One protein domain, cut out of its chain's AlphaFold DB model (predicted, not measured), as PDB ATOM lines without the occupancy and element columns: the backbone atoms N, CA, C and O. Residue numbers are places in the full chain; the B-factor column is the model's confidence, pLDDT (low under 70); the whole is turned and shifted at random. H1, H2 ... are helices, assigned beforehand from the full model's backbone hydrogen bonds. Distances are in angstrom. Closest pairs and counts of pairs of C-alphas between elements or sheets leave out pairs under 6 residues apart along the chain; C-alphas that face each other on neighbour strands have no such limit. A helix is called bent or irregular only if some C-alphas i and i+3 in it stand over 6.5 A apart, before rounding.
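This is residues 183 to 347 of the 510 residues of an uncharacterized protein of Thermoprotei archaeon (UniProt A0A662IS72). Ten short helices are piled along the longest axis in a chain that winds from H1 and H2 at one end, past H6 in the middle, to H10 at the other, each of H1 to H8 touching the helix two places after it. Beyond H10 a tail without a named element, residues 327 to 347, loops at that end. The printed part has 165 residues, with H1 to H10 in chain order holding 100 of them and no named strand, an all-helix class. It is compact, with a radius of gyration of the C-alphas of 15.8 A, and spans 45 by 33 by 28 A.

H1, residues 183 to 197, touches H3, residues 213 to 221, with residues 183 to 187 alone; the closest C-alphas, Ala 183 and Ile 219, are 4.7 A apart. H2, residues 199 to 206, touches H4, residues 227 to 235, about perpendicular at 78 degrees, closest at C-alphas 203 and 233, 5.2 A. H5, residues 241 to 251, touches H3, closest at C-alphas 251 and 217, 4.6 A. The hub is H6, residues 260 to 268, which touches four helices. H6 and H5 form a helical hairpin, opposite ways at a shallow tilt of 13 degrees, with C-alphas 248 and 263 closest at 6.6 A. H7, residues 274 to 283, touches H5, closest at C-alphas 280 and 249, 6.4 A. H8, residues 286 to 293, touches H6 at a steep tilt of 67 degrees, closest at C-alphas 292 and 260, 5.0 A. H9, residues 300 to 307, touches H7, closest at C-alphas 306 and 274, 5.5 A. H10, residues 314 to 326, touches H8 with residues 319 to 324 alone, about perpendicular at 81 degrees, closest at C-alphas 324 and 290, 5.2 A. Helix packing is mostly crossed. H1 and H10 are apart. Every O i to N i+4 pair is within hydrogen-bond range in H2, H3, H4, H5, H6, H8, H9 and H10, against 9 of 11 in H1 and 5 of 6 in H7.

H1 begins at C-alpha 183, (161.946, 123.305, 104.414), and is 18.9 A long; it is irregular, with C-alphas 192 and 195 7.4 A apart. H5 is 15.3 A long and H7 14.7 A. H10 is 18.6 A long and ends at C-alpha 326, (148.929, 107.774, 129.465).

The C-alphas farthest apart, Gln 210 and Asp 339, are 48.4 A apart. The printed part has no cut, and no link is long. The mean pLDDT of the printed part is 86.8; residues 325 to 347 are under 70.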
ATOM      1  N   ALA A 183     163.335 123.108 104.011       98.00
ATOM      2  CA  ALA A 183     161.946 123.305 104.414       98.00
ATOM      3  C   ALA A 183     161.758 124.478 105.394       98.00
ATOM      4  O   ALA A 183     160.789 125.214 105.249       98.00
ATOM      5  N   ASP A 184     162.702 124.705 106.314       98.12
ATOM      6  CA  ASP A 184     162.636 125.800 107.291       98.12
ATOM      7  C   ASP A 184     162.832 127.175 106.653       98.12
ATOM      8  O   ASP A 184     162.200 128.151 107.065       98.12
ATOM      9  N   ASP A 185     163.690 127.257 105.632       98.31
ATOM     10  CA  ASP A 185     163.884 128.479 104.850       98.31
ATOM     11  C   ASP A 185     162.619 128.814 104.047       98.31
ATOM     12  O   ASP A 185     162.182 129.965 104.033       98.31
ATOM     13  N   VAL A 186     162.002 127.807 103.417       98.38
ATOM     14  CA  VAL A 186     160.752 127.965 102.655       98.38
ATOM     15  C   VAL A 186     159.584 128.322 103.576       98.38
ATOM     16  O   VAL A 186     158.825 129.235 103.266       98.38
ATOM     17  N   ALA A 187     159.472 127.669 104.733       98.38
ATOM     18  CA  ALA A 187     158.482 127.984 105.757       98.38
ATOM     19  C   ALA A 187     158.592 129.436 106.238       98.38
ATOM     20  O   ALA A 187     157.588 130.147 106.306       98.38
ATOM     21  N   ASN A 188     159.816 129.910 106.492       98.50
ATOM     22  CA  ASN A 188     160.054 131.306 106.848       98.50
ATOM     23  C   ASN A 188     159.656 132.271 105.714       98.50
ATOM     24  O   ASN A 188     159.066 133.320 105.974       98.50
ATOM     25  N   ILE A 189     159.942 131.928 104.450       98.38
ATOM     26  CA  ILE A 189     159.495 132.728 103.297       98.38
ATOM     27  C   ILE A 189     157.965 132.780 103.248       98.38
ATOM     28  O   ILE A 189     157.401 133.863 103.143       98.38
ATOM     29  N   PHE A 190     157.272 131.648 103.392       98.25
ATOM     30  CA  PHE A 190     155.808 131.626 103.399       98.25
ATOM     31  C   PHE A 190     155.229 132.488 104.521       98.25
ATOM     32  O   PHE A 190     154.382 133.333 104.248       98.25
ATOM     33  N   THR A 191     155.740 132.367 105.747       98.00
ATOM     34  CA  THR A 191     155.319 133.213 106.874       98.00
ATOM     35  C   THR A 191     155.530 134.699 106.604       98.00
ATOM     36  O   THR A 191     154.642 135.502 106.862       98.00
ATOM     37  N   THR A 192     156.699 135.081 106.089       98.12
ATOM     38  CA  THR A 192     157.050 136.500 105.896       98.12
ATOM     39  C   THR A 192     156.394 137.131 104.672       98.12
ATOM     40  O   THR A 192     156.284 138.356 104.606       98.12
ATOM     41  N   ARG A 193     155.972 136.326 103.691       97.31
ATOM     42  CA  ARG A 193     155.392 136.813 102.434       97.31
ATOM     43  C   ARG A 193     153.882 136.693 102.361       97.31
ATOM     44  O   ARG A 193     153.320 137.363 101.500       97.31
ATOM     45  N   ILE A 194     153.223 135.903 103.214       97.75
ATOM     46  CA  ILE A 194     151.793 135.608 103.047       97.75
ATOM     47  C   ILE A 194     150.909 136.860 102.995       97.75
ATOM     48  O   ILE A 194     150.045 136.943 102.127       97.75
ATOM     49  N   ASP A 195     151.201 137.871 103.816       97.06
ATOM     50  CA  ASP A 195     150.454 139.137 103.837       97.06
ATOM     51  C   ASP A 195     150.684 139.995 102.581       97.06
ATOM     52  O   ASP A 195     149.860 140.838 102.236       97.06
ATOM     53  N   TYR A 196     151.818 139.802 101.900       95.94
ATOM     54  CA  TYR A 196     152.207 140.577 100.722       95.94
ATOM     55  C   TYR A 196     151.790 139.907  99.409       95.94
ATOM     56  O   TYR A 196     151.226 140.564  98.538       95.94
ATOM     57  N   VAL A 197     152.071 138.608  99.254       95.81
ATOM     58  CA  VAL A 197     151.790 137.857  98.014       95.81
ATOM     59  C   VAL A 197     150.416 137.190  98.018       95.81
ATOM     60  O   VAL A 197     149.938 136.773  96.965       95.81
ATOM     61  N   GLY A 198     149.786 137.088  99.190       97.12
ATOM     62  CA  GLY A 198     148.506 136.423  99.394       97.12
ATOM     63  C   GLY A 198     148.617 134.908  99.577       97.12
ATOM     64  O   GLY A 198     149.481 134.229  99.010       97.12
ATOM     65  N   ALA A 199     147.680 134.359 100.349       97.69
ATOM     66  CA  ALA A 199     147.562 132.922 100.584       97.69
ATOM     67  C   ALA A 199     147.254 132.130  99.303       97.69
ATOM     68  O   ALA A 199     147.695 130.990  99.182       97.69
ATOM     69  N   ASP A 200     146.566 132.743  98.329       97.69
ATOM     70  CA  ASP A 200     146.194 132.131  97.045       97.69
ATOM     71  C   ASP A 200     147.405 131.533  96.323       97.69
ATOM     72  O   ASP A 200     147.364 130.390  95.863       97.69
ATOM     73  N   ARG A 201     148.498 132.302  96.254       97.25
ATOM     74  CA  ARG A 201     149.728 131.923  95.553       97.25
ATOM     75  C   ARG A 201     150.444 130.775  96.261       97.25
ATOM     76  O   ARG A 201     150.874 129.822  95.619       97.25
ATOM     77  N   ILE A 202     150.546 130.839  97.588       98.00
ATOM     78  CA  ILE A 202     151.208 129.796  98.387       98.00
ATOM     79  C   ILE A 202     150.374 128.506  98.392       98.00
ATOM     80  O   ILE A 202     150.927 127.410  98.294       98.00
ATOM     81  N   ALA A 203     149.047 128.622  98.426       98.25
ATOM     82  CA  ALA A 203     148.136 127.492  98.303       98.25
ATOM     83  C   ALA A 203     148.270 126.787  96.943       98.25
ATOM     84  O   ALA A 203     148.339 125.561  96.921       98.25
ATOM     85  N   LEU A 204     148.409 127.531  95.833       98.06
ATOM     86  CA  LEU A 204     148.697 126.951  94.511       98.06
ATOM     87  C   LEU A 204     150.016 126.163  94.493       98.06
ATOM     88  O   LEU A 204     150.074 125.092  93.894       98.06
ATOM     89  N   ILE A 205     151.053 126.648  95.184       98.25
ATOM     90  CA  ILE A 205     152.334 125.934  95.318       98.25
ATOM     91  C   ILE A 205     152.151 124.625  96.101       98.25
ATOM     92  O   ILE A 205     152.625 123.579  95.660       98.25
ATOM     93  N   TYR A 206     151.439 124.649  97.234       98.31
ATOM     94  CA  TYR A 206     151.121 123.432  97.998       98.31
ATOM     95  C   TYR A 206     150.284 122.430  97.191       98.31
ATOM     96  O   TYR A 206     150.465 121.210  97.317       98.31
ATOM     97  N   ASN A 207     149.380 122.951  96.359       98.50
ATOM     98  CA  ASN A 207     148.505 122.157  95.511       98.50
ATOM     99  C   ASN A 207     149.214 121.536  94.301       98.50
ATOM    100  O   ASN A 207     148.634 120.711  93.604       98.50
ATOM    101  N   ASN A 208     150.450 121.946  94.031       98.38
ATOM    102  CA  ASN A 208     151.173 121.533  92.846       98.38
ATOM    103  C   ASN A 208     151.775 120.128  93.004       98.38
ATOM    104  O   ASN A 208     152.465 119.840  93.987       98.38
ATOM    105  N   ASP A 209     151.590 119.273  92.000       98.44
ATOM    106  CA  ASP A 209     152.107 117.898  92.001       98.44
ATOM    107  C   ASP A 209     153.639 117.815  91.920       98.44
ATOM    108  O   ASP A 209     154.222 116.781  92.252       98.44
ATOM    109  N   GLN A 210     154.316 118.896  91.517       98.44
ATOM    110  CA  GLN A 210     155.777 118.965  91.519       98.44
ATOM    111  C   GLN A 210     156.370 119.197  92.912       98.44
ATOM    112  O   GLN A 210     157.556 118.921  93.105       98.44
ATOM    113  N   LEU A 211     155.579 119.651  93.887       98.44
ATOM    114  CA  LEU A 211     155.983 119.630  95.287       98.44
ATOM    115  C   LEU A 211     155.687 118.235  95.839       98.44
ATOM    116  O   LEU A 211     154.538 117.800  95.841       98.44
ATOM    117  N   SER A 212     156.681 117.491  96.316       98.44
ATOM    118  CA  SER A 212     156.390 116.180  96.898       98.44
ATOM    119  C   SER A 212     155.603 116.328  98.206       98.44
ATOM    120  O   SER A 212     155.822 117.262  98.981       98.44
ATOM    121  N   LEU A 213     154.725 115.364  98.509       98.12
ATOM    122  CA  LEU A 213     154.007 115.335  99.792       98.12
ATOM    123  C   LEU A 213     154.975 115.339 100.983       98.12
ATOM    124  O   LEU A 213     154.692 115.959 102.003       98.12
ATOM    125  N   SER A 214     156.127 114.665 100.854       98.06
ATOM    126  CA  SER A 214     157.167 114.651 101.889       98.06
ATOM    127  C   SER A 214     157.710 116.053 102.151       98.06
ATOM    128  O   SER A 214     157.844 116.447 103.304       98.06
ATOM    129  N   LYS A 215     158.004 116.823 101.096       98.19
ATOM    130  CA  LYS A 215     158.503 118.189 101.246       98.19
ATOM    131  C   LYS A 215     157.437 119.126 101.805       98.19
ATOM    132  O   LYS A 215     157.734 119.874 102.728       98.19
ATOM    133  N   ALA A 216     156.206 119.044 101.300       98.44
ATOM    134  CA  ALA A 216     155.079 119.818 101.817       98.44
ATOM    135  C   ALA A 216     154.845 119.556 103.316       98.44
ATOM    136  O   ALA A 216     154.678 120.496 104.088       98.44
ATOM    137  N   ALA A 217     154.911 118.291 103.743       98.06
ATOM    138  CA  ALA A 217     154.809 117.912 105.149       98.06
ATOM    139  C   ALA A 217     155.963 118.462 106.004       98.06
ATOM    140  O   ALA A 217     155.719 118.918 107.115       98.06
ATOM    141  N   LEU A 218     157.199 118.470 105.490       97.88
ATOM    142  CA  LEU A 218     158.343 119.073 106.188       97.88
ATOM    143  C   LEU A 218     158.213 120.597 106.321       97.88
ATOM    144  O   LEU A 218     158.619 121.149 107.336       97.88
ATOM    145  N   ILE A 219     157.650 121.282 105.319       98.25
ATOM    146  CA  ILE A 219     157.381 122.727 105.408       98.25
ATOM    147  C   ILE A 219     156.296 122.991 106.457       98.25
ATOM    148  O   ILE A 219     156.456 123.900 107.265       98.25
ATOM    149  N   LEU A 220     155.228 122.182 106.478       98.06
ATOM    150  CA  LEU A 220     154.184 122.257 107.505       98.06
ATOM    151  C   LEU A 220     154.751 122.021 108.915       98.06
ATOM    152  O   LEU A 220     154.366 122.716 109.850       98.06
ATOM    153  N   GLU A 221     155.679 121.073 109.060       97.25
ATOM    154  CA  GLU A 221     156.324 120.758 110.338       97.25
ATOM    155  C   GLU A 221     157.287 121.843 110.819       97.25
ATOM    156  O   GLU A 221     157.570 121.915 112.005       97.25
ATOM    157  N   SER A 222     157.807 122.695 109.940       97.44
ATOM    158  CA  SER A 222     158.793 123.696 110.338       97.44
ATOM    159  C   SER A 222     158.215 124.696 111.336       97.44
ATOM    160  O   SER A 222     157.226 125.359 111.034       97.44
ATOM    161  N   SER A 223     158.902 124.920 112.463       97.06
ATOM    162  CA  SER A 223     158.553 125.954 113.455       97.06
ATOM    163  C   SER A 223     158.577 127.381 112.892       97.06
ATOM    164  O   SER A 223     158.086 128.308 113.532       97.06
ATOM    165  N   ASN A 224     159.162 127.577 111.707       97.88
ATOM    166  CA  ASN A 224     159.183 128.864 111.019       97.88
ATOM    167  C   ASN A 224     157.889 129.150 110.242       97.88
ATOM    168  O   ASN A 224     157.701 130.279 109.778       97.88
ATOM    169  N   LEU A 225     157.000 128.161 110.072       97.94
ATOM    170  CA  LEU A 225     155.694 128.356 109.450       97.94
ATOM    171  C   LEU A 225     154.681 128.785 110.516       97.94
ATOM    172  O   LEU A 225     154.250 127.979 111.328       97.94
ATOM    173  N   SER A 226     154.288 130.057 110.544       98.19
ATOM    174  CA  SER A 226     153.380 130.547 111.586       98.19
ATOM    175  C   SER A 226     151.995 129.891 111.508       98.19
ATOM    176  O   SER A 226     151.482 129.614 110.423       98.19
ATOM    177  N   ILE A 227     151.325 129.744 112.657       98.00
ATOM    178  CA  ILE A 227     149.928 129.277 112.730       98.00
ATOM    179  C   ILE A 227     148.991 130.125 111.856       98.00
ATOM    180  O   ILE A 227     148.068 129.590 111.243       98.00
ATOM    181  N   HIS A 228     149.228 131.441 111.783       97.75
ATOM    182  CA  HIS A 228     148.473 132.322 110.895       97.75
ATOM    183  C   HIS A 228     148.646 131.906 109.430       97.75
ATOM    184  O   HIS A 228     147.650 131.670 108.751       97.75
ATOM    185  N   ALA A 229     149.893 131.710 108.986       98.12
ATOM    186  CA  ALA A 229     150.178 131.274 107.625       98.12
ATOM    187  C   ALA A 229     149.541 129.917 107.301       98.12
ATOM    188  O   ALA A 229     148.942 129.758 106.240       98.12
ATOM    189  N   ILE A 230     149.597 128.959 108.231       98.31
ATOM    190  CA  ILE A 230     148.946 127.652 108.071       98.31
ATOM    191  C   ILE A 230     147.445 127.822 107.847       98.31
ATOM    192  O   ILE A 230     146.912 127.268 106.888       98.31
ATOM    193  N   ARG A 231     146.765 128.606 108.694       97.81
ATOM    194  CA  ARG A 231     145.314 128.808 108.584       97.81
ATOM    195  C   ARG A 231     144.915 129.436 107.258       97.81
ATOM    196  O   ARG A 231     143.963 128.968 106.638       97.81
ATOM    197  N   GLU A 232     145.645 130.454 106.825       98.12
ATOM    198  CA  GLU A 232     145.397 131.128 105.554       98.12
ATOM    199  C   GLU A 232     145.617 130.181 104.361       98.12
ATOM    200  O   GLU A 232     144.746 130.065 103.502       98.12
ATOM    201  N   ILE A 233     146.724 129.426 104.339       98.25
ATOM    202  CA  ILE A 233     147.044 128.476 103.258       98.25
ATOM    203  C   ILE A 233     146.024 127.329 103.208       98.25
ATOM    204  O   ILE A 233     145.481 127.029 102.147       98.25
ATOM    205  N   PHE A 234     145.738 126.688 104.345       98.25
ATOM    206  CA  PHE A 234     144.881 125.496 104.399       98.25
ATOM    207  C   PHE A 234     143.382 125.811 104.353       98.25
ATOM    208  O   PHE A 234     142.574 124.920 104.092       98.25
ATOM    209  N   SER A 235     142.982 127.067 104.547       98.00
ATOM    210  CA  SER A 235     141.604 127.509 104.282       98.00
ATOM    211  C   SER A 235     141.398 127.942 102.829       98.00
ATOM    212  O   SER A 235     140.256 128.083 102.389       98.00
ATOM    213  N   ASN A 236     142.483 128.136 102.076       98.25
ATOM    214  CA  ASN A 236     142.443 128.715 100.744       98.25
ATOM    215  C   ASN A 236     141.833 127.777  99.698       98.25
ATOM    216  O   ASN A 236     142.190 126.603  99.606       98.25
ATOM    217  N   VAL A 237     140.958 128.308  98.842       97.88
ATOM    218  CA  VAL A 237     140.247 127.521  97.824       97.88
ATOM    219  C   VAL A 237     141.158 126.857  96.788       97.88
ATOM    220  O   VAL A 237     140.762 125.837  96.222       97.88
ATOM    221  N   ASN A 238     142.367 127.387  96.586       97.94
ATOM    222  CA  ASN A 238     143.334 126.873  95.620       97.94
ATOM    223  C   ASN A 238     144.098 125.629  96.098       97.94
ATOM    224  O   ASN A 238     144.769 124.998  95.285       97.94
ATOM    225  N   LEU A 239     144.008 125.257  97.380       98.00
ATOM    226  CA  LEU A 239     144.576 124.008  97.890       98.00
ATOM    227  C   LEU A 239     143.516 122.911  97.876       98.00
ATOM    228  O   LEU A 239     142.633 122.930  98.718       98.00
ATOM    229  N   ASP A 240     143.551 121.944  96.965       97.94
ATOM    230  CA  ASP A 240     142.551 120.870  96.905       97.94
ATOM    231  C   ASP A 240     142.371 120.139  98.258       97.94
ATOM    232  O   ASP A 240     143.326 119.954  99.014       97.94
ATOM    233  N   THR A 241     141.141 119.735  98.591       97.00
ATOM    234  CA  THR A 241     140.848 119.080  99.880       97.00
ATOM    235  C   THR A 241     141.547 117.724 100.010       97.00
ATOM    236  O   THR A 241     142.053 117.406 101.088       97.00
ATOM    237  N   SER A 242     141.641 116.946  98.919       97.50
ATOM    238  CA  SER A 242     142.405 115.690  98.898       97.50
ATOM    239  C   SER A 242     143.882 115.977  99.118       97.50
ATOM    240  O   SER A 242     144.530 115.326  99.934       97.50
ATOM    241  N   ARG A 243     144.408 117.009  98.455       97.69
ATOM    242  CA  ARG A 243     145.809 117.394  98.607       97.69
ATOM    243  C   ARG A 243     146.141 117.861 100.026       97.69
ATOM    244  O   ARG A 243     147.155 117.434 100.576       97.69
ATOM    245  N   ALA A 244     145.286 118.671 100.651       97.75
ATOM    246  CA  ALA A 244     145.435 119.078 102.051       97.75
ATOM    247  C   ALA A 244     145.467 117.862 102.994       97.75
ATOM    248  O   ALA A 244     146.365 117.749 103.832       97.75
ATOM    249  N   LYS A 245     144.529 116.921 102.817       97.25
ATOM    250  CA  LYS A 245     144.491 115.653 103.560       97.25
ATOM    251  C   LYS A 245     145.781 114.856 103.383       97.25
ATOM    252  O   LYS A 245     146.320 114.370 104.375       97.25
ATOM    253  N   ASP A 246     146.281 114.728 102.158       97.94
ATOM    254  CA  ASP A 246     147.481 113.947 101.863       97.94
ATOM    255  C   ASP A 246     148.737 114.568 102.485       97.94
ATOM    256  O   ASP A 246     149.578 113.845 103.022       97.94
ATOM    257  N   VAL A 247     148.849 115.902 102.492       98.06
ATOM    258  CA  VAL A 247     149.943 116.616 103.170       98.06
ATOM    259  C   VAL A 247     149.888 116.391 104.682       98.06
ATOM    260  O   VAL A 247     150.892 115.985 105.268       98.06
ATOM    261  N   ILE A 248     148.721 116.569 105.314       97.44
ATOM    262  CA  ILE A 248     148.532 116.296 106.752       97.44
ATOM    263  C   ILE A 248     148.825 114.818 107.045       97.44
ATOM    264  O   ILE A 248     149.483 114.470 108.026       97.44
ATOM    265  N   GLY A 249     148.392 113.913 106.170       97.12
ATOM    266  CA  GLY A 249     148.645 112.492 106.328       97.12
ATOM    267  C   GLY A 249     150.113 112.123 106.219       97.12
ATOM    268  O   GLY A 249     150.579 111.279 106.986       97.12
ATOM    269  N   LYS A 250     150.852 112.781 105.325       97.56
ATOM    270  CA  LYS A 250     152.297 112.614 105.201       97.56
ATOM    271  C   LYS A 250     153.052 113.235 106.376       97.56
ATOM    272  O   LYS A 250     154.064 112.681 106.804       97.56
ATOM    273  N   TRP A 251     152.534 114.316 106.953       97.06
ATOM    274  CA  TRP A 251     153.035 114.888 108.203       97.06
ATOM    275  C   TRP A 251     152.952 113.871 109.348       97.06
ATOM    276  O   TRP A 251     153.963 113.591 109.986       97.06
ATOM    277  N   PHE A 252     151.824 113.166 109.502       95.62
ATOM    278  CA  PHE A 252     151.703 112.078 110.486       95.62
ATOM    279  C   PHE A 252     152.680 110.914 110.270       95.62
ATOM    280  O   PHE A 252     152.889 110.147 111.211       95.62
ATOM    281  N   ASP A 253     153.261 110.762 109.079       96.12
ATOM    282  CA  ASP A 253     154.262 109.730 108.767       96.12
ATOM    283  C   ASP A 253     155.703 110.224 108.940       96.12
ATOM    284  O   ASP A 253     156.640 109.427 108.887       96.12
ATOM    285  N   THR A 254     155.906 111.528 109.140       94.25
ATOM    286  CA  THR A 254     157.246 112.104 109.263       94.25
ATOM    287  C   THR A 254     157.849 111.687 110.616       94.25
ATOM    288  O   THR A 254     157.182 111.777 111.652       94.25
ATOM    289  N   PRO A 255     159.067 111.125 110.661       90.38
ATOM    290  CA  PRO A 255     159.700 110.741 111.922       90.38
ATOM    291  C   PRO A 255     160.049 111.987 112.748       90.38
ATOM    292  O   PRO A 255     160.356 113.026 112.178       90.38
ATOM    293  N   ASN A 256     160.025 111.871 114.081       89.00
ATOM    294  CA  ASN A 256     160.425 112.942 115.016       89.00
ATOM    295  C   ASN A 256     159.677 114.275 114.843       89.00
ATOM    296  O   ASN A 256     160.244 115.341 115.032       89.00
ATOM    297  N   VAL A 257     158.410 114.195 114.452       85.56
ATOM    298  CA  VAL A 257     157.496 115.336 114.428       85.56
ATOM    299  C   VAL A 257     157.189 115.777 115.854       85.56
ATOM    300  O   VAL A 257     156.814 114.943 116.682       85.56
ATOM    301  N   GLU A 258     157.325 117.072 116.114       91.19
ATOM    302  CA  GLU A 258     157.105 117.695 117.422       91.19
ATOM    303  C   GLU A 258     156.120 118.873 117.346       91.19
ATOM    304  O   GLU A 258     155.502 119.212 118.357       91.19
ATOM    305  N   ASN A 259     155.881 119.458 116.165       93.50
ATOM    306  CA  ASN A 259     155.006 120.625 116.018       93.50
ATOM    307  C   ASN A 259     153.533 120.244 115.814       93.50
ATOM    308  O   ASN A 259     152.890 120.603 114.825       93.50
ATOM    309  N   TYR A 260     152.955 119.547 116.796       94.81
ATOM    310  CA  TYR A 260     151.543 119.136 116.789       94.81
ATOM    311  C   TYR A 260     150.576 120.311 116.581       94.81
ATOM    312  O   TYR A 260     149.550 120.151 115.915       94.81
ATOM    313  N   SER A 261     150.927 121.502 117.079       95.94
ATOM    314  CA  SER A 261     150.140 122.729 116.911       95.94
ATOM    315  C   SER A 261     149.938 123.125 115.439       95.94
ATOM    316  O   SER A 261     148.893 123.683 115.093       95.94
ATOM    317  N   HIS A 262     150.883 122.792 114.554       97.31
ATOM    318  CA  HIS A 262     150.807 123.088 113.121       97.31
ATOM    319  C   HIS A 262     149.815 122.166 112.415       97.31
ATOM    320  O   HIS A 262     148.947 122.632 111.674       97.31
ATOM    321  N   ALA A 263     149.881 120.864 112.702       96.69
ATOM    322  CA  ALA A 263     148.889 119.916 112.209       96.69
ATOM    323  C   ALA A 263     147.492 120.239 112.746       96.69
ATOM    324  O   ALA A 263     146.533 120.234 111.982       96.69
ATOM    325  N   ALA A 264     147.376 120.582 114.029       96.62
ATOM    326  CA  ALA A 264     146.113 120.992 114.633       96.62
ATOM    327  C   ALA A 264     145.501 122.203 113.916       96.62
ATOM    328  O   ALA A 264     144.327 122.166 113.552       96.62
ATOM    329  N   ALA A 265     146.307 123.229 113.622       97.62
ATOM    330  CA  ALA A 265     145.864 124.388 112.854       97.62
ATOM    331  C   ALA A 265     145.419 124.023 111.429       97.62
ATOM    332  O   ALA A 265     144.387 124.512 110.976       97.62
ATOM    333  N   ALA A 266     146.153 123.145 110.735       97.56
ATOM    334  CA  ALA A 266     145.796 122.692 109.389       97.56
ATOM    335  C   ALA A 266     144.496 121.862 109.369       97.56
ATOM    336  O   ALA A 266     143.698 121.978 108.440       97.56
ATOM    337  N   ILE A 267     144.260 121.042 110.398       97.38
ATOM    338  CA  ILE A 267     143.043 120.226 110.557       97.38
ATOM    339  C   ILE A 267     141.823 121.086 110.900       97.38
ATOM    340  O   ILE A 267     140.702 120.771 110.491       97.38
ATOM    341  N   ASP A 268     142.022 122.177 111.638       97.31
ATOM    342  CA  ASP A 268     140.938 123.091 111.998       97.31
ATOM    343  C   ASP A 268     140.382 123.858 110.788       97.31
ATOM    344  O   ASP A 268     139.236 124.309 110.794       97.31
ATOM    345  N   CYS A 269     141.150 123.952 109.699       97.38
ATOM    346  CA  CYS A 269     140.737 124.657 108.495       97.38
ATOM    347  C   CYS A 269     139.494 124.033 107.821       97.38
ATOM    348  O   CYS A 269     139.277 122.813 107.870       97.38
ATOM    349  N   PRO A 270     138.675 124.837 107.110       95.88
ATOM    350  CA  PRO A 270     137.470 124.356 106.429       95.88
ATOM    351  C   PRO A 270     137.723 123.253 105.396       95.88
ATOM    352  O   PRO A 270     136.847 122.423 105.159       95.88
ATOM    353  N   ARG A 271     138.916 123.226 104.789       94.94
ATOM    354  CA  ARG A 271     139.261 122.283 103.716       94.94
ATOM    355  C   ARG A 271     139.774 120.935 104.215       94.94
ATOM    356  O   ARG A 271     139.773 119.974 103.454       94.94
ATOM    357  N   ALA A 272     140.132 120.831 105.492       95.00
ATOM    358  CA  ALA A 272     140.324 119.549 106.154       95.00
ATOM    359  C   ALA A 272     138.946 118.964 106.499       95.00
ATOM    360  O   ALA A 272     138.403 119.177 107.587       95.00
ATOM    361  N   LEU A 273     138.321 118.290 105.533       96.06
ATOM    362  CA  LEU A 273     136.975 117.743 105.702       96.06
ATOM    363  C   LEU A 273     136.949 116.707 106.832       96.06
ATOM    364  O   LEU A 273     137.855 115.885 106.963       96.06
ATOM    365  N   ILE A 274     135.883 116.719 107.635       95.25
ATOM    366  CA  ILE A 274     135.756 115.834 108.805       95.25
ATOM    367  C   ILE A 274     135.905 114.362 108.393       95.25
ATOM    368  O   ILE A 274     136.699 113.641 108.990       95.25
ATOM    369  N   GLY A 275     135.213 113.930 107.331       95.25
ATOM    370  CA  GLY A 275     135.290 112.547 106.844       95.25
ATOM    371  C   GLY A 275     136.699 112.123 106.412       95.25
ATOM    372  O   GLY A 275     137.103 110.985 106.658       95.25
ATOM    373  N   ASP A 276     137.482 113.040 105.843       95.75
ATOM    374  CA  ASP A 276     138.870 112.786 105.457       95.75
ATOM    375  C   ASP A 276     139.793 112.664 106.669       95.75
ATOM    376  O   ASP A 276     140.648 111.776 106.710       95.75
ATOM    377  N   MET A 277     139.590 113.512 107.679       97.19
ATOM    378  CA  MET A 277     140.346 113.457 108.930       97.19
ATOM    379  C   MET A 277     140.027 112.197 109.732       97.19
ATOM    380  O   MET A 277     140.928 111.610 110.322       97.19
ATOM    381  N   VAL A 278     138.788 111.707 109.683       93.69
ATOM    382  CA  VAL A 278     138.391 110.422 110.282       93.69
ATOM    383  C   VAL A 278     139.117 109.256 109.618       93.69
ATOM    384  O   VAL A 278     139.717 108.426 110.303       93.69
ATOM    385  N   GLN A 279     139.131 109.206 108.280       95.06
ATOM    386  CA  GLN A 279     139.887 108.183 107.549       95.06
ATOM    387  C   GLN A 279     141.370 108.221 107.917       95.06
ATOM    388  O   GLN A 279     141.985 107.174 108.125       95.06
ATOM    389  N   LEU A 280     141.929 109.425 108.046       94.50
ATOM    390  CA  LEU A 280     143.314 109.608 108.441       94.50
ATOM    391  C   LEU A 280     143.563 109.119 109.874       94.50
ATOM    392  O   LEU A 280     144.446 108.298 110.116       94.50
ATOM    393  N   PHE A 281     142.749 109.553 110.832       94.06
ATOM    394  CA  PHE A 281     142.909 109.214 112.243       94.06
ATOM    395  C   PHE A 281     142.717 107.727 112.524       94.06
ATOM    396  O   PHE A 281     143.308 107.221 113.480       94.06
ATOM    397  N   ASN A 282     141.970 107.013 111.681       90.31
ATOM    398  CA  ASN A 282     141.823 105.562 111.761       90.31
ATOM    399  C   ASN A 282     143.127 104.807 111.470       90.31
ATOM    400  O   ASN A 282     143.378 103.776 112.096       90.31
ATOM    401  N   VAL A 283     143.968 105.319 110.565       92.50
ATOM    402  CA  VAL A 283     145.168 104.608 110.087       92.50
ATOM    403  C   VAL A 283     146.481 105.099 110.700       92.50
ATOM    404  O   VAL A 283     147.484 104.396 110.621       92.50
ATOM    405  N   LYS A 284     146.510 106.290 111.311       93.31
ATOM    406  CA  LYS A 284     147.744 106.874 111.873       93.31
ATOM    407  C   LYS A 284     148.054 106.399 113.298       93.31
ATOM    408  O   LYS A 284     147.272 105.681 113.922       93.31
ATOM    409  N   SER A 285     149.220 106.769 113.831       90.69
ATOM    410  CA  SER A 285     149.602 106.449 115.216       90.69
ATOM    411  C   SER A 285     148.659 107.120 116.221       90.69
ATOM    412  O   SER A 285     148.336 108.299 116.086       90.69
ATOM    413  N   ARG A 286     148.226 106.363 117.233       86.44
ATOM    414  CA  ARG A 286     147.263 106.812 118.256       86.44
ATOM    415  C   ARG A 286     147.818 107.965 119.089       86.44
ATOM    416  O   ARG A 286     147.108 108.947 119.263       86.44
ATOM    417  N   GLY A 287     149.083 107.871 119.511       88.50
ATOM    418  CA  GLY A 287     149.751 108.917 120.298       88.50
ATOM    419  C   GLY A 287     149.810 110.240 119.554       88.50
ATOM    420  O   GLY A 287     149.347 111.258 120.049       88.50
ATOM    421  N   ARG A 288     150.207 110.215 118.276       91.19
ATOM    422  CA  ARG A 288     150.241 111.432 117.451       91.19
ATOM    423  C   ARG A 288     148.864 112.059 117.264       91.19
ATOM    424  O   ARG A 288     148.736 113.271 117.369       91.19
ATOM    425  N   VAL A 289     147.838 111.253 116.983       92.19
ATOM    426  CA  VAL A 289     146.462 111.763 116.843       92.19
ATOM    427  C   VAL A 289     145.984 112.387 118.154       92.19
ATOM    428  O   VAL A 289     145.404 113.466 118.139       92.19
ATOM    429  N   SER A 290     146.267 111.729 119.277       88.25
ATOM    430  CA  SER A 290     145.987 112.237 120.620       88.25
ATOM    431  C   SER A 290     146.645 113.599 120.870       88.25
ATOM    432  O   SER A 290     145.960 114.542 121.259       88.25
ATOM    433  N   LEU A 291     147.941 113.728 120.577       90.19
ATOM    434  CA  LEU A 291     148.680 114.974 120.778       90.19
ATOM    435  C   LEU A 291     148.089 116.106 119.935       90.19
ATOM    436  O   LEU A 291     147.771 117.153 120.483       90.19
ATOM    437  N   VAL A 292     147.813 115.868 118.648       93.19
ATOM    438  CA  VAL A 292     147.166 116.862 117.767       93.19
ATOM    439  C   VAL A 292     145.780 117.272 118.267       93.19
ATOM    440  O   VAL A 292     145.428 118.446 118.221       93.19
ATOM    441  N   LEU A 293     144.981 116.323 118.756       90.12
ATOM    442  CA  LEU A 293     143.650 116.608 119.296       90.12
ATOM    443  C   LEU A 293     143.684 117.408 120.609       90.12
ATOM    444  O   LEU A 293     142.665 117.985 120.979       90.12
ATOM    445  N   ASN A 294     144.819 117.425 121.309       87.62
ATOM    446  CA  ASN A 294     145.013 118.186 122.540       87.62
ATOM    447  C   ASN A 294     145.536 119.617 122.299       87.62
ATOM    448  O   ASN A 294     145.648 120.414 123.229       87.62
ATOM    449  N   GLU A 295     145.883 119.958 121.063       92.81
ATOM    450  CA  GLU A 295     146.440 121.265 120.741       92.81
ATOM    451  C   GLU A 295     145.369 122.349 120.710       92.81
ATOM    452  O   GLU A 295     144.319 122.208 120.083       92.81
ATOM    453  N   SER A 296     145.682 123.509 121.293       91.94
ATOM    454  CA  SER A 296     144.752 124.643 121.370       91.94
ATOM    455  C   SER A 296     144.395 125.252 120.010       91.94
ATOM    456  O   SER A 296     143.530 126.122 119.935       91.94
ATOM    457  N   GLN A 297     145.114 124.878 118.947       95.38
ATOM    458  CA  GLN A 297     144.864 125.372 117.596       95.38
ATOM    459  C   GLN A 297     143.751 124.620 116.870       95.38
ATOM    460  O   GLN A 297     143.254 125.155 115.879       95.38
ATOM    461  N   LEU A 298     143.362 123.438 117.361       92.31
ATOM    462  CA  LEU A 298     142.198 122.705 116.883       92.31
ATOM    463  C   LEU A 298     140.973 123.103 117.709       92.31
ATOM    464  O   LEU A 298     140.961 122.965 118.932       92.31
ATOM    465  N   SER A 299     139.923 123.587 117.050       93.12
ATOM    466  CA  SER A 299     138.692 123.949 117.741       93.12
ATOM    467  C   SER A 299     138.019 122.718 118.352       93.12
ATOM    468  O   SER A 299     137.997 121.624 117.777       93.12
ATOM    469  N   VAL A 300     137.417 122.918 119.526       84.25
ATOM    470  CA  VAL A 300     136.678 121.870 120.244       84.25
ATOM    471  C   VAL A 300     135.568 121.287 119.368       84.25
ATOM    472  O   VAL A 300     135.389 120.073 119.343       84.25
ATOM    473  N   ASP A 301     134.869 122.128 118.602       87.06
ATOM    474  CA  ASP A 301     133.791 121.695 117.713       87.06
ATOM    475  C   ASP A 301     134.308 120.805 116.578       87.06
ATOM    476  O   ASP A 301     133.707 119.767 116.292       87.06
ATOM    477  N   LYS A 302     135.444 121.157 115.957       92.06
ATOM    478  CA  LYS A 302     136.052 120.341 114.897       92.06
ATOM    479  C   LYS A 302     136.527 118.998 115.438       92.06
ATOM    480  O   LYS A 302     136.231 117.960 114.844       92.06
ATOM    481  N   ALA A 303     137.221 119.001 116.576       87.50
ATOM    482  CA  ALA A 303     137.666 117.778 117.231       87.50
ATOM    483  C   ALA A 303     136.484 116.876 117.617       87.50
ATOM    484  O   ALA A 303     136.488 115.684 117.304       87.50
ATOM    485  N   ALA A 304     135.441 117.447 118.227       84.19
ATOM    486  CA  ALA A 304     134.220 116.729 118.574       84.19
ATOM    487  C   ALA A 304     133.538 116.142 117.334       84.19
ATOM    488  O   ALA A 304     133.124 114.985 117.356       84.19
ATOM    489  N   ALA A 305     133.464 116.895 116.234       86.44
ATOM    490  CA  ALA A 305     132.879 116.418 114.987       86.44
ATOM    491  C   ALA A 305     133.677 115.259 114.360       86.44
ATOM    492  O   ALA A 305     133.075 114.321 113.846       86.44
ATOM    493  N   ILE A 306     135.014 115.276 114.438       88.81
ATOM    494  CA  ILE A 306     135.865 114.158 113.991       88.81
ATOM    495  C   ILE A 306     135.636 112.924 114.869       88.81
ATOM    496  O   ILE A 306     135.409 111.831 114.356       88.81
ATOM    497  N   LEU A 307     135.666 113.089 116.193       86.44
ATOM    498  CA  LEU A 307     135.544 111.975 117.138       86.44
ATOM    499  C   LEU A 307     134.139 111.358 117.177       86.44
ATOM    500  O   LEU A 307     134.009 110.183 117.506       86.44
ATOM    501  N   SER A 308     133.101 112.128 116.841       82.94
ATOM    502  CA  SER A 308     131.704 111.666 116.801       82.94
ATOM    503  C   SER A 308     131.231 111.224 115.412       82.94
ATOM    504  O   SER A 308     130.073 110.837 115.254       82.94
ATOM    505  N   HIS A 309     132.099 111.274 114.401       90.75
ATOM    506  CA  HIS A 309     131.744 110.887 113.042       90.75
ATOM    507  C   HIS A 309     131.430 109.383 112.950       90.75
ATOM    508  O   HIS A 309     132.158 108.562 113.497       90.75
ATOM    509  N   GLU A 310     130.404 108.998 112.185       88.38
ATOM    510  CA  GLU A 310     129.933 107.600 112.076       88.38
ATOM    511  C   GLU A 310     131.015 106.605 111.610       88.38
ATOM    512  O   GLU A 310     131.060 105.458 112.042       88.38
ATOM    513  N   ASN A 311     131.935 107.067 110.760       90.56
ATOM    514  CA  ASN A 311     133.073 106.278 110.269       90.56
ATOM    515  C   ASN A 311     134.266 106.206 111.243       90.56
ATOM    516  O   ASN A 311     135.299 105.630 110.889       90.56
ATOM    517  N   MET A 312     134.173 106.815 112.427       89.00
ATOM    518  CA  MET A 312     135.195 106.746 113.469       89.00
ATOM    519  C   MET A 312     134.852 105.586 114.419       89.00
ATOM    520  O   MET A 312     133.907 105.698 115.201       89.00
ATOM    521  N   PRO A 313     135.573 104.448 114.385       86.31
ATOM    522  CA  PRO A 313     135.241 103.308 115.221       86.31
ATOM    523  C   PRO A 313     135.347 103.670 116.697       86.31
ATOM    524  O   PRO A 313     136.340 104.238 117.148       86.31
ATOM    525  N   ALA A 314     134.354 103.240 117.462       76.00
ATOM    526  CA  ALA A 314     134.293 103.399 118.905       76.00
ATOM    527  C   ALA A 314     135.621 103.062 119.618       76.00
ATOM    528  O   ALA A 314     136.170 103.857 120.376       76.00
ATOM    529  N   GLU A 315     136.193 101.900 119.305       76.50
ATOM    530  CA  GLU A 315     137.473 101.446 119.865       76.50
ATOM    531  C   GLU A 315     138.622 102.405 119.557       76.50
ATOM    532  O   GLU A 315     139.496 102.630 120.392       76.50
ATOM    533  N   ARG A 316     138.606 103.012 118.368       84.69
ATOM    534  CA  ARG A 316     139.640 103.945 117.946       84.69
ATOM    535  C   ARG A 316     139.590 105.229 118.765       84.69
ATOM    536  O   ARG A 316     140.637 105.704 119.195       84.69
ATOM    537  N   VAL A 317     138.392 105.756 119.003       78.69
ATOM    538  CA  VAL A 317     138.173 106.912 119.885       78.69
ATOM    539  C   VAL A 317     138.672 106.597 121.295       78.69
ATOM    540  O   VAL A 317     139.441 107.373 121.859       78.69
ATOM    541  N   ALA A 318     138.314 105.423 121.828       74.69
ATOM    542  CA  ALA A 318     138.774 104.955 123.136       74.69
ATOM    543  C   ALA A 318     140.294 104.927 123.251       74.69
ATOM    544  O   ALA A 318     140.869 105.413 124.224       74.69
ATOM    545  N   ASP A 319     140.942 104.372 122.233       76.25
ATOM    546  CA  ASP A 319     142.386 104.244 122.184       76.25
ATOM    547  C   ASP A 319     143.090 105.598 122.102       76.25
ATOM    548  O   ASP A 319     144.128 105.774 122.739       76.25
ATOM    549  N   ILE A 320     142.532 106.564 121.370       80.31
ATOM    550  CA  ILE A 320     143.061 107.932 121.297       80.31
ATOM    551  C   ILE A 320     142.997 108.608 122.671       80.31
ATOM    552  O   ILE A 320     144.028 109.062 123.159       80.31
ATOM    553  N   PHE A 321     141.827 108.618 123.319       76.75
ATOM    554  CA  PHE A 321     141.668 109.220 124.650       76.75
ATOM    555  C   PHE A 321     142.572 108.567 125.691       76.75
ATOM    556  O   PHE A 321     143.181 109.246 126.516       76.75
ATOM    557  N   PHE A 322     142.672 107.241 125.644       70.50
ATOM    558  CA  PHE A 322     143.532 106.507 126.553       70.50
ATOM    559  C   PHE A 322     145.005 106.858 126.350       70.50
ATOM    560  O   PHE A 322     145.714 107.090 127.323       70.50
ATOM    561  N   THR A 323     145.451 106.936 125.092       75.75
ATOM    562  CA  THR A 323     146.839 107.291 124.786       75.75
ATOM    563  C   THR A 323     147.158 108.700 125.287       75.75
ATOM    564  O   THR A 323     148.188 108.885 125.929       75.75
ATOM    565  N   ALA A 324     146.237 109.654 125.099       72.19
ATOM    566  CA  ALA A 324     146.367 111.007 125.640       72.19
ATOM    567  C   ALA A 324     146.588 110.997 127.152       72.19
ATOM    568  O   ALA A 324     147.540 111.592 127.653       72.19
ATOM    569  N   TYR A 325     145.749 110.243 127.864       67.00
ATOM    570  CA  TYR A 325     145.850 110.099 129.308       67.00
ATOM    571  C   TYR A 325     147.206 109.517 129.738       67.00
ATOM    572  O   TYR A 325     147.861 110.072 130.620       67.00
ATOM    573  N   THR A 326     147.662 108.433 129.100       68.00
ATOM    574  CA  THR A 326     148.929 107.774 129.465       68.00
ATOM    575  C   THR A 326     150.170 108.589 129.112       68.00
ATOM    576  O   THR A 326     151.178 108.486 129.805       68.00
ATOM    577  N   GLU A 327     150.109 109.412 128.064       69.69
ATOM    578  CA  GLU A 327     151.210 110.296 127.659       69.69
ATOM    579  C   GLU A 327     151.255 111.591 128.494       69.69
ATOM    580  O   GLU A 327     152.080 112.466 128.242       69.69
ATOM    581  N   GLY A 328     150.384 111.730 129.503       63.38
ATOM    582  CA  GLY A 328     150.301 112.929 130.339       63.38
ATOM    583  C   GLY A 328     149.718 114.140 129.608       63.38
ATOM    584  O   GLY A 328     149.720 115.245 130.155       63.38
ATOM    585  N   ALA A 329     149.190 113.948 128.397       57.72
ATOM    586  CA  ALA A 329     148.429 114.962 127.693       57.72
ATOM    587  C   ALA A 329     147.066 115.096 128.378       57.72
ATOM    588  O   ALA A 329     146.158 114.278 128.209       57.72
ATOM    589  N   THR A 330     146.899 116.144 129.181       55.12
ATOM    590  CA  THR A 330     145.579 116.510 129.689       55.12
ATOM    591  C   THR A 330     144.741 117.028 128.527       55.12
ATOM    592  O   THR A 330     144.802 118.218 128.236       55.12
ATOM    593  N   MET A 331     143.961 116.151 127.886       49.56
ATOM    594  CA  MET A 331     142.901 116.534 126.947       49.56
ATOM    595  C   MET A 331     141.854 117.388 127.657       49.56
ATOM    596  O   MET A 331     140.839 116.896 128.150       49.56
ATOM    597  N   SER A 332     142.111 118.690 127.732       46.62
ATOM    598  CA  SER A 332     141.146 119.665 128.212       46.62
ATOM    599  C   SER A 332     140.364 120.201 127.017       46.62
ATOM    600  O   SER A 332     140.635 121.303 126.542       46.62
ATOM    601  N   PHE A 333     139.365 119.466 126.522       43.91
ATOM    602  CA  PHE A 333     138.329 120.162 125.757       43.91
ATOM    603  C   PHE A 333     137.517 120.967 126.782       43.91
ATOM    604  O   PHE A 333     136.726 120.438 127.554       43.91
ATOM    605  N   ASN A 334     137.835 122.247 126.913       38.03
ATOM    606  CA  ASN A 334     137.291 123.084 127.968       38.03
ATOM    607  C   ASN A 334     136.306 124.091 127.371       38.03
ATOM    608  O   ASN A 334     136.741 124.966 126.624       38.03
ATOM    609  N   PRO A 335     135.014 124.067 127.734       34.69
ATOM    610  CA  PRO A 335     134.180 125.247 127.645       34.69
ATOM    611  C   PRO A 335     134.282 126.055 128.959       34.69
ATOM    612  O   PRO A 335     133.275 126.248 129.620       34.69
ATOM    613  N   TYR A 336     135.475 126.575 129.290       39.25
ATOM    614  CA  TYR A 336     135.837 127.486 130.408       39.25
ATOM    615  C   TYR A 336     136.317 126.898 131.767       39.25
ATOM    616  O   TYR A 336     135.553 126.248 132.473       39.25
ATOM    617  N   LEU A 337     137.547 127.305 132.175       34.56
ATOM    618  CA  LEU A 337     138.087 127.617 133.533       34.56
ATOM    619  C   LEU A 337     139.522 127.096 133.815       34.56
ATOM    620  O   LEU A 337     139.968 126.098 133.260       34.56
ATOM    621  N   SER A 338     140.249 127.846 134.652       31.80
ATOM    622  CA  SER A 338     141.711 127.892 134.840       31.80
ATOM    623  C   SER A 338     142.265 127.062 136.014       31.80
ATOM    624  O   SER A 338     143.276 127.438 136.607       31.80
ATOM    625  N   ASP A 339     141.637 125.943 136.376       31.62
ATOM    626  CA  ASP A 339     142.015 125.149 137.554       31.62
ATOM    627  C   ASP A 339     142.335 123.676 137.247       31.62
ATOM    628  O   ASP A 339     141.952 122.799 138.008       31.62
ATOM    629  N   GLY A 340     143.073 123.387 136.166       32.91
ATOM    630  CA  GLY A 340     143.920 122.181 136.040       32.91
ATOM    631  C   GLY A 340     143.286 120.815 136.359       32.91
ATOM    632  O   GLY A 340     143.995 119.895 136.760       32.91
ATOM    633  N   ARG A 341     141.967 120.666 136.217       35.06
ATOM    634  CA  ARG A 341     141.225 119.428 136.476       35.06
ATOM    635  C   ARG A 341     140.317 119.167 135.285       35.06
ATOM    636  O   ARG A 341     139.508 120.022 134.936       35.06
ATOM    637  N   ILE A 342     140.426 117.989 134.672       37.44
ATOM    638  CA  ILE A 342     139.475 117.548 133.645       37.44
ATOM    639  C   ILE A 342     138.147 117.281 134.358       37.44
ATOM    640  O   ILE A 342     137.899 116.192 134.868       37.44
ATOM    641  N   ARG A 343     137.297 118.305 134.445       35.47
ATOM    642  CA  ARG A 343     135.931 118.168 134.941       35.47
ATOM    643  C   ARG A 343     134.985 118.097 133.749       35.47
ATOM    644  O   ARG A 343     134.752 119.095 133.087       35.47
ATOM    645  N   ARG A 344     134.409 116.907 133.562       35.88
ATOM    646  CA  ARG A 344     133.070 116.652 133.003       35.88
ATOM    647  C   ARG A 344     132.757 117.316 131.648       35.88
ATOM    648  O   ARG A 344     132.339 118.466 131.588       35.88
ATOM    649  N   PHE A 345     132.761 116.521 130.576       39.94
ATOM    650  CA  PHE A 345     132.001 116.866 129.371       39.94
ATOM    651  C   PHE A 345     130.507 116.808 129.672       39.94
ATOM    652  O   PHE A 345     129.931 115.732 129.826       39.94
ATOM    653  N   LEU A 346     129.884 117.978 129.795       34.62
ATOM    654  CA  LEU A 346     128.435 118.111 129.727       34.62
ATOM    655  C   LEU A 346     128.028 118.138 128.254       34.62
ATOM    656  O   LEU A 346     128.586 118.890 127.458       34.62
ATOM    657  N   ALA A 347     127.076 117.269 127.920       36.19
ATOM    658  CA  ALA A 347     126.509 117.097 126.591       36.19
ATOM    659  C   ALA A 347     126.195 118.438 125.905       36.19
ATOM    660  O   ALA A 347     125.532 119.300 126.488       36.19
TER     661      ALA A 347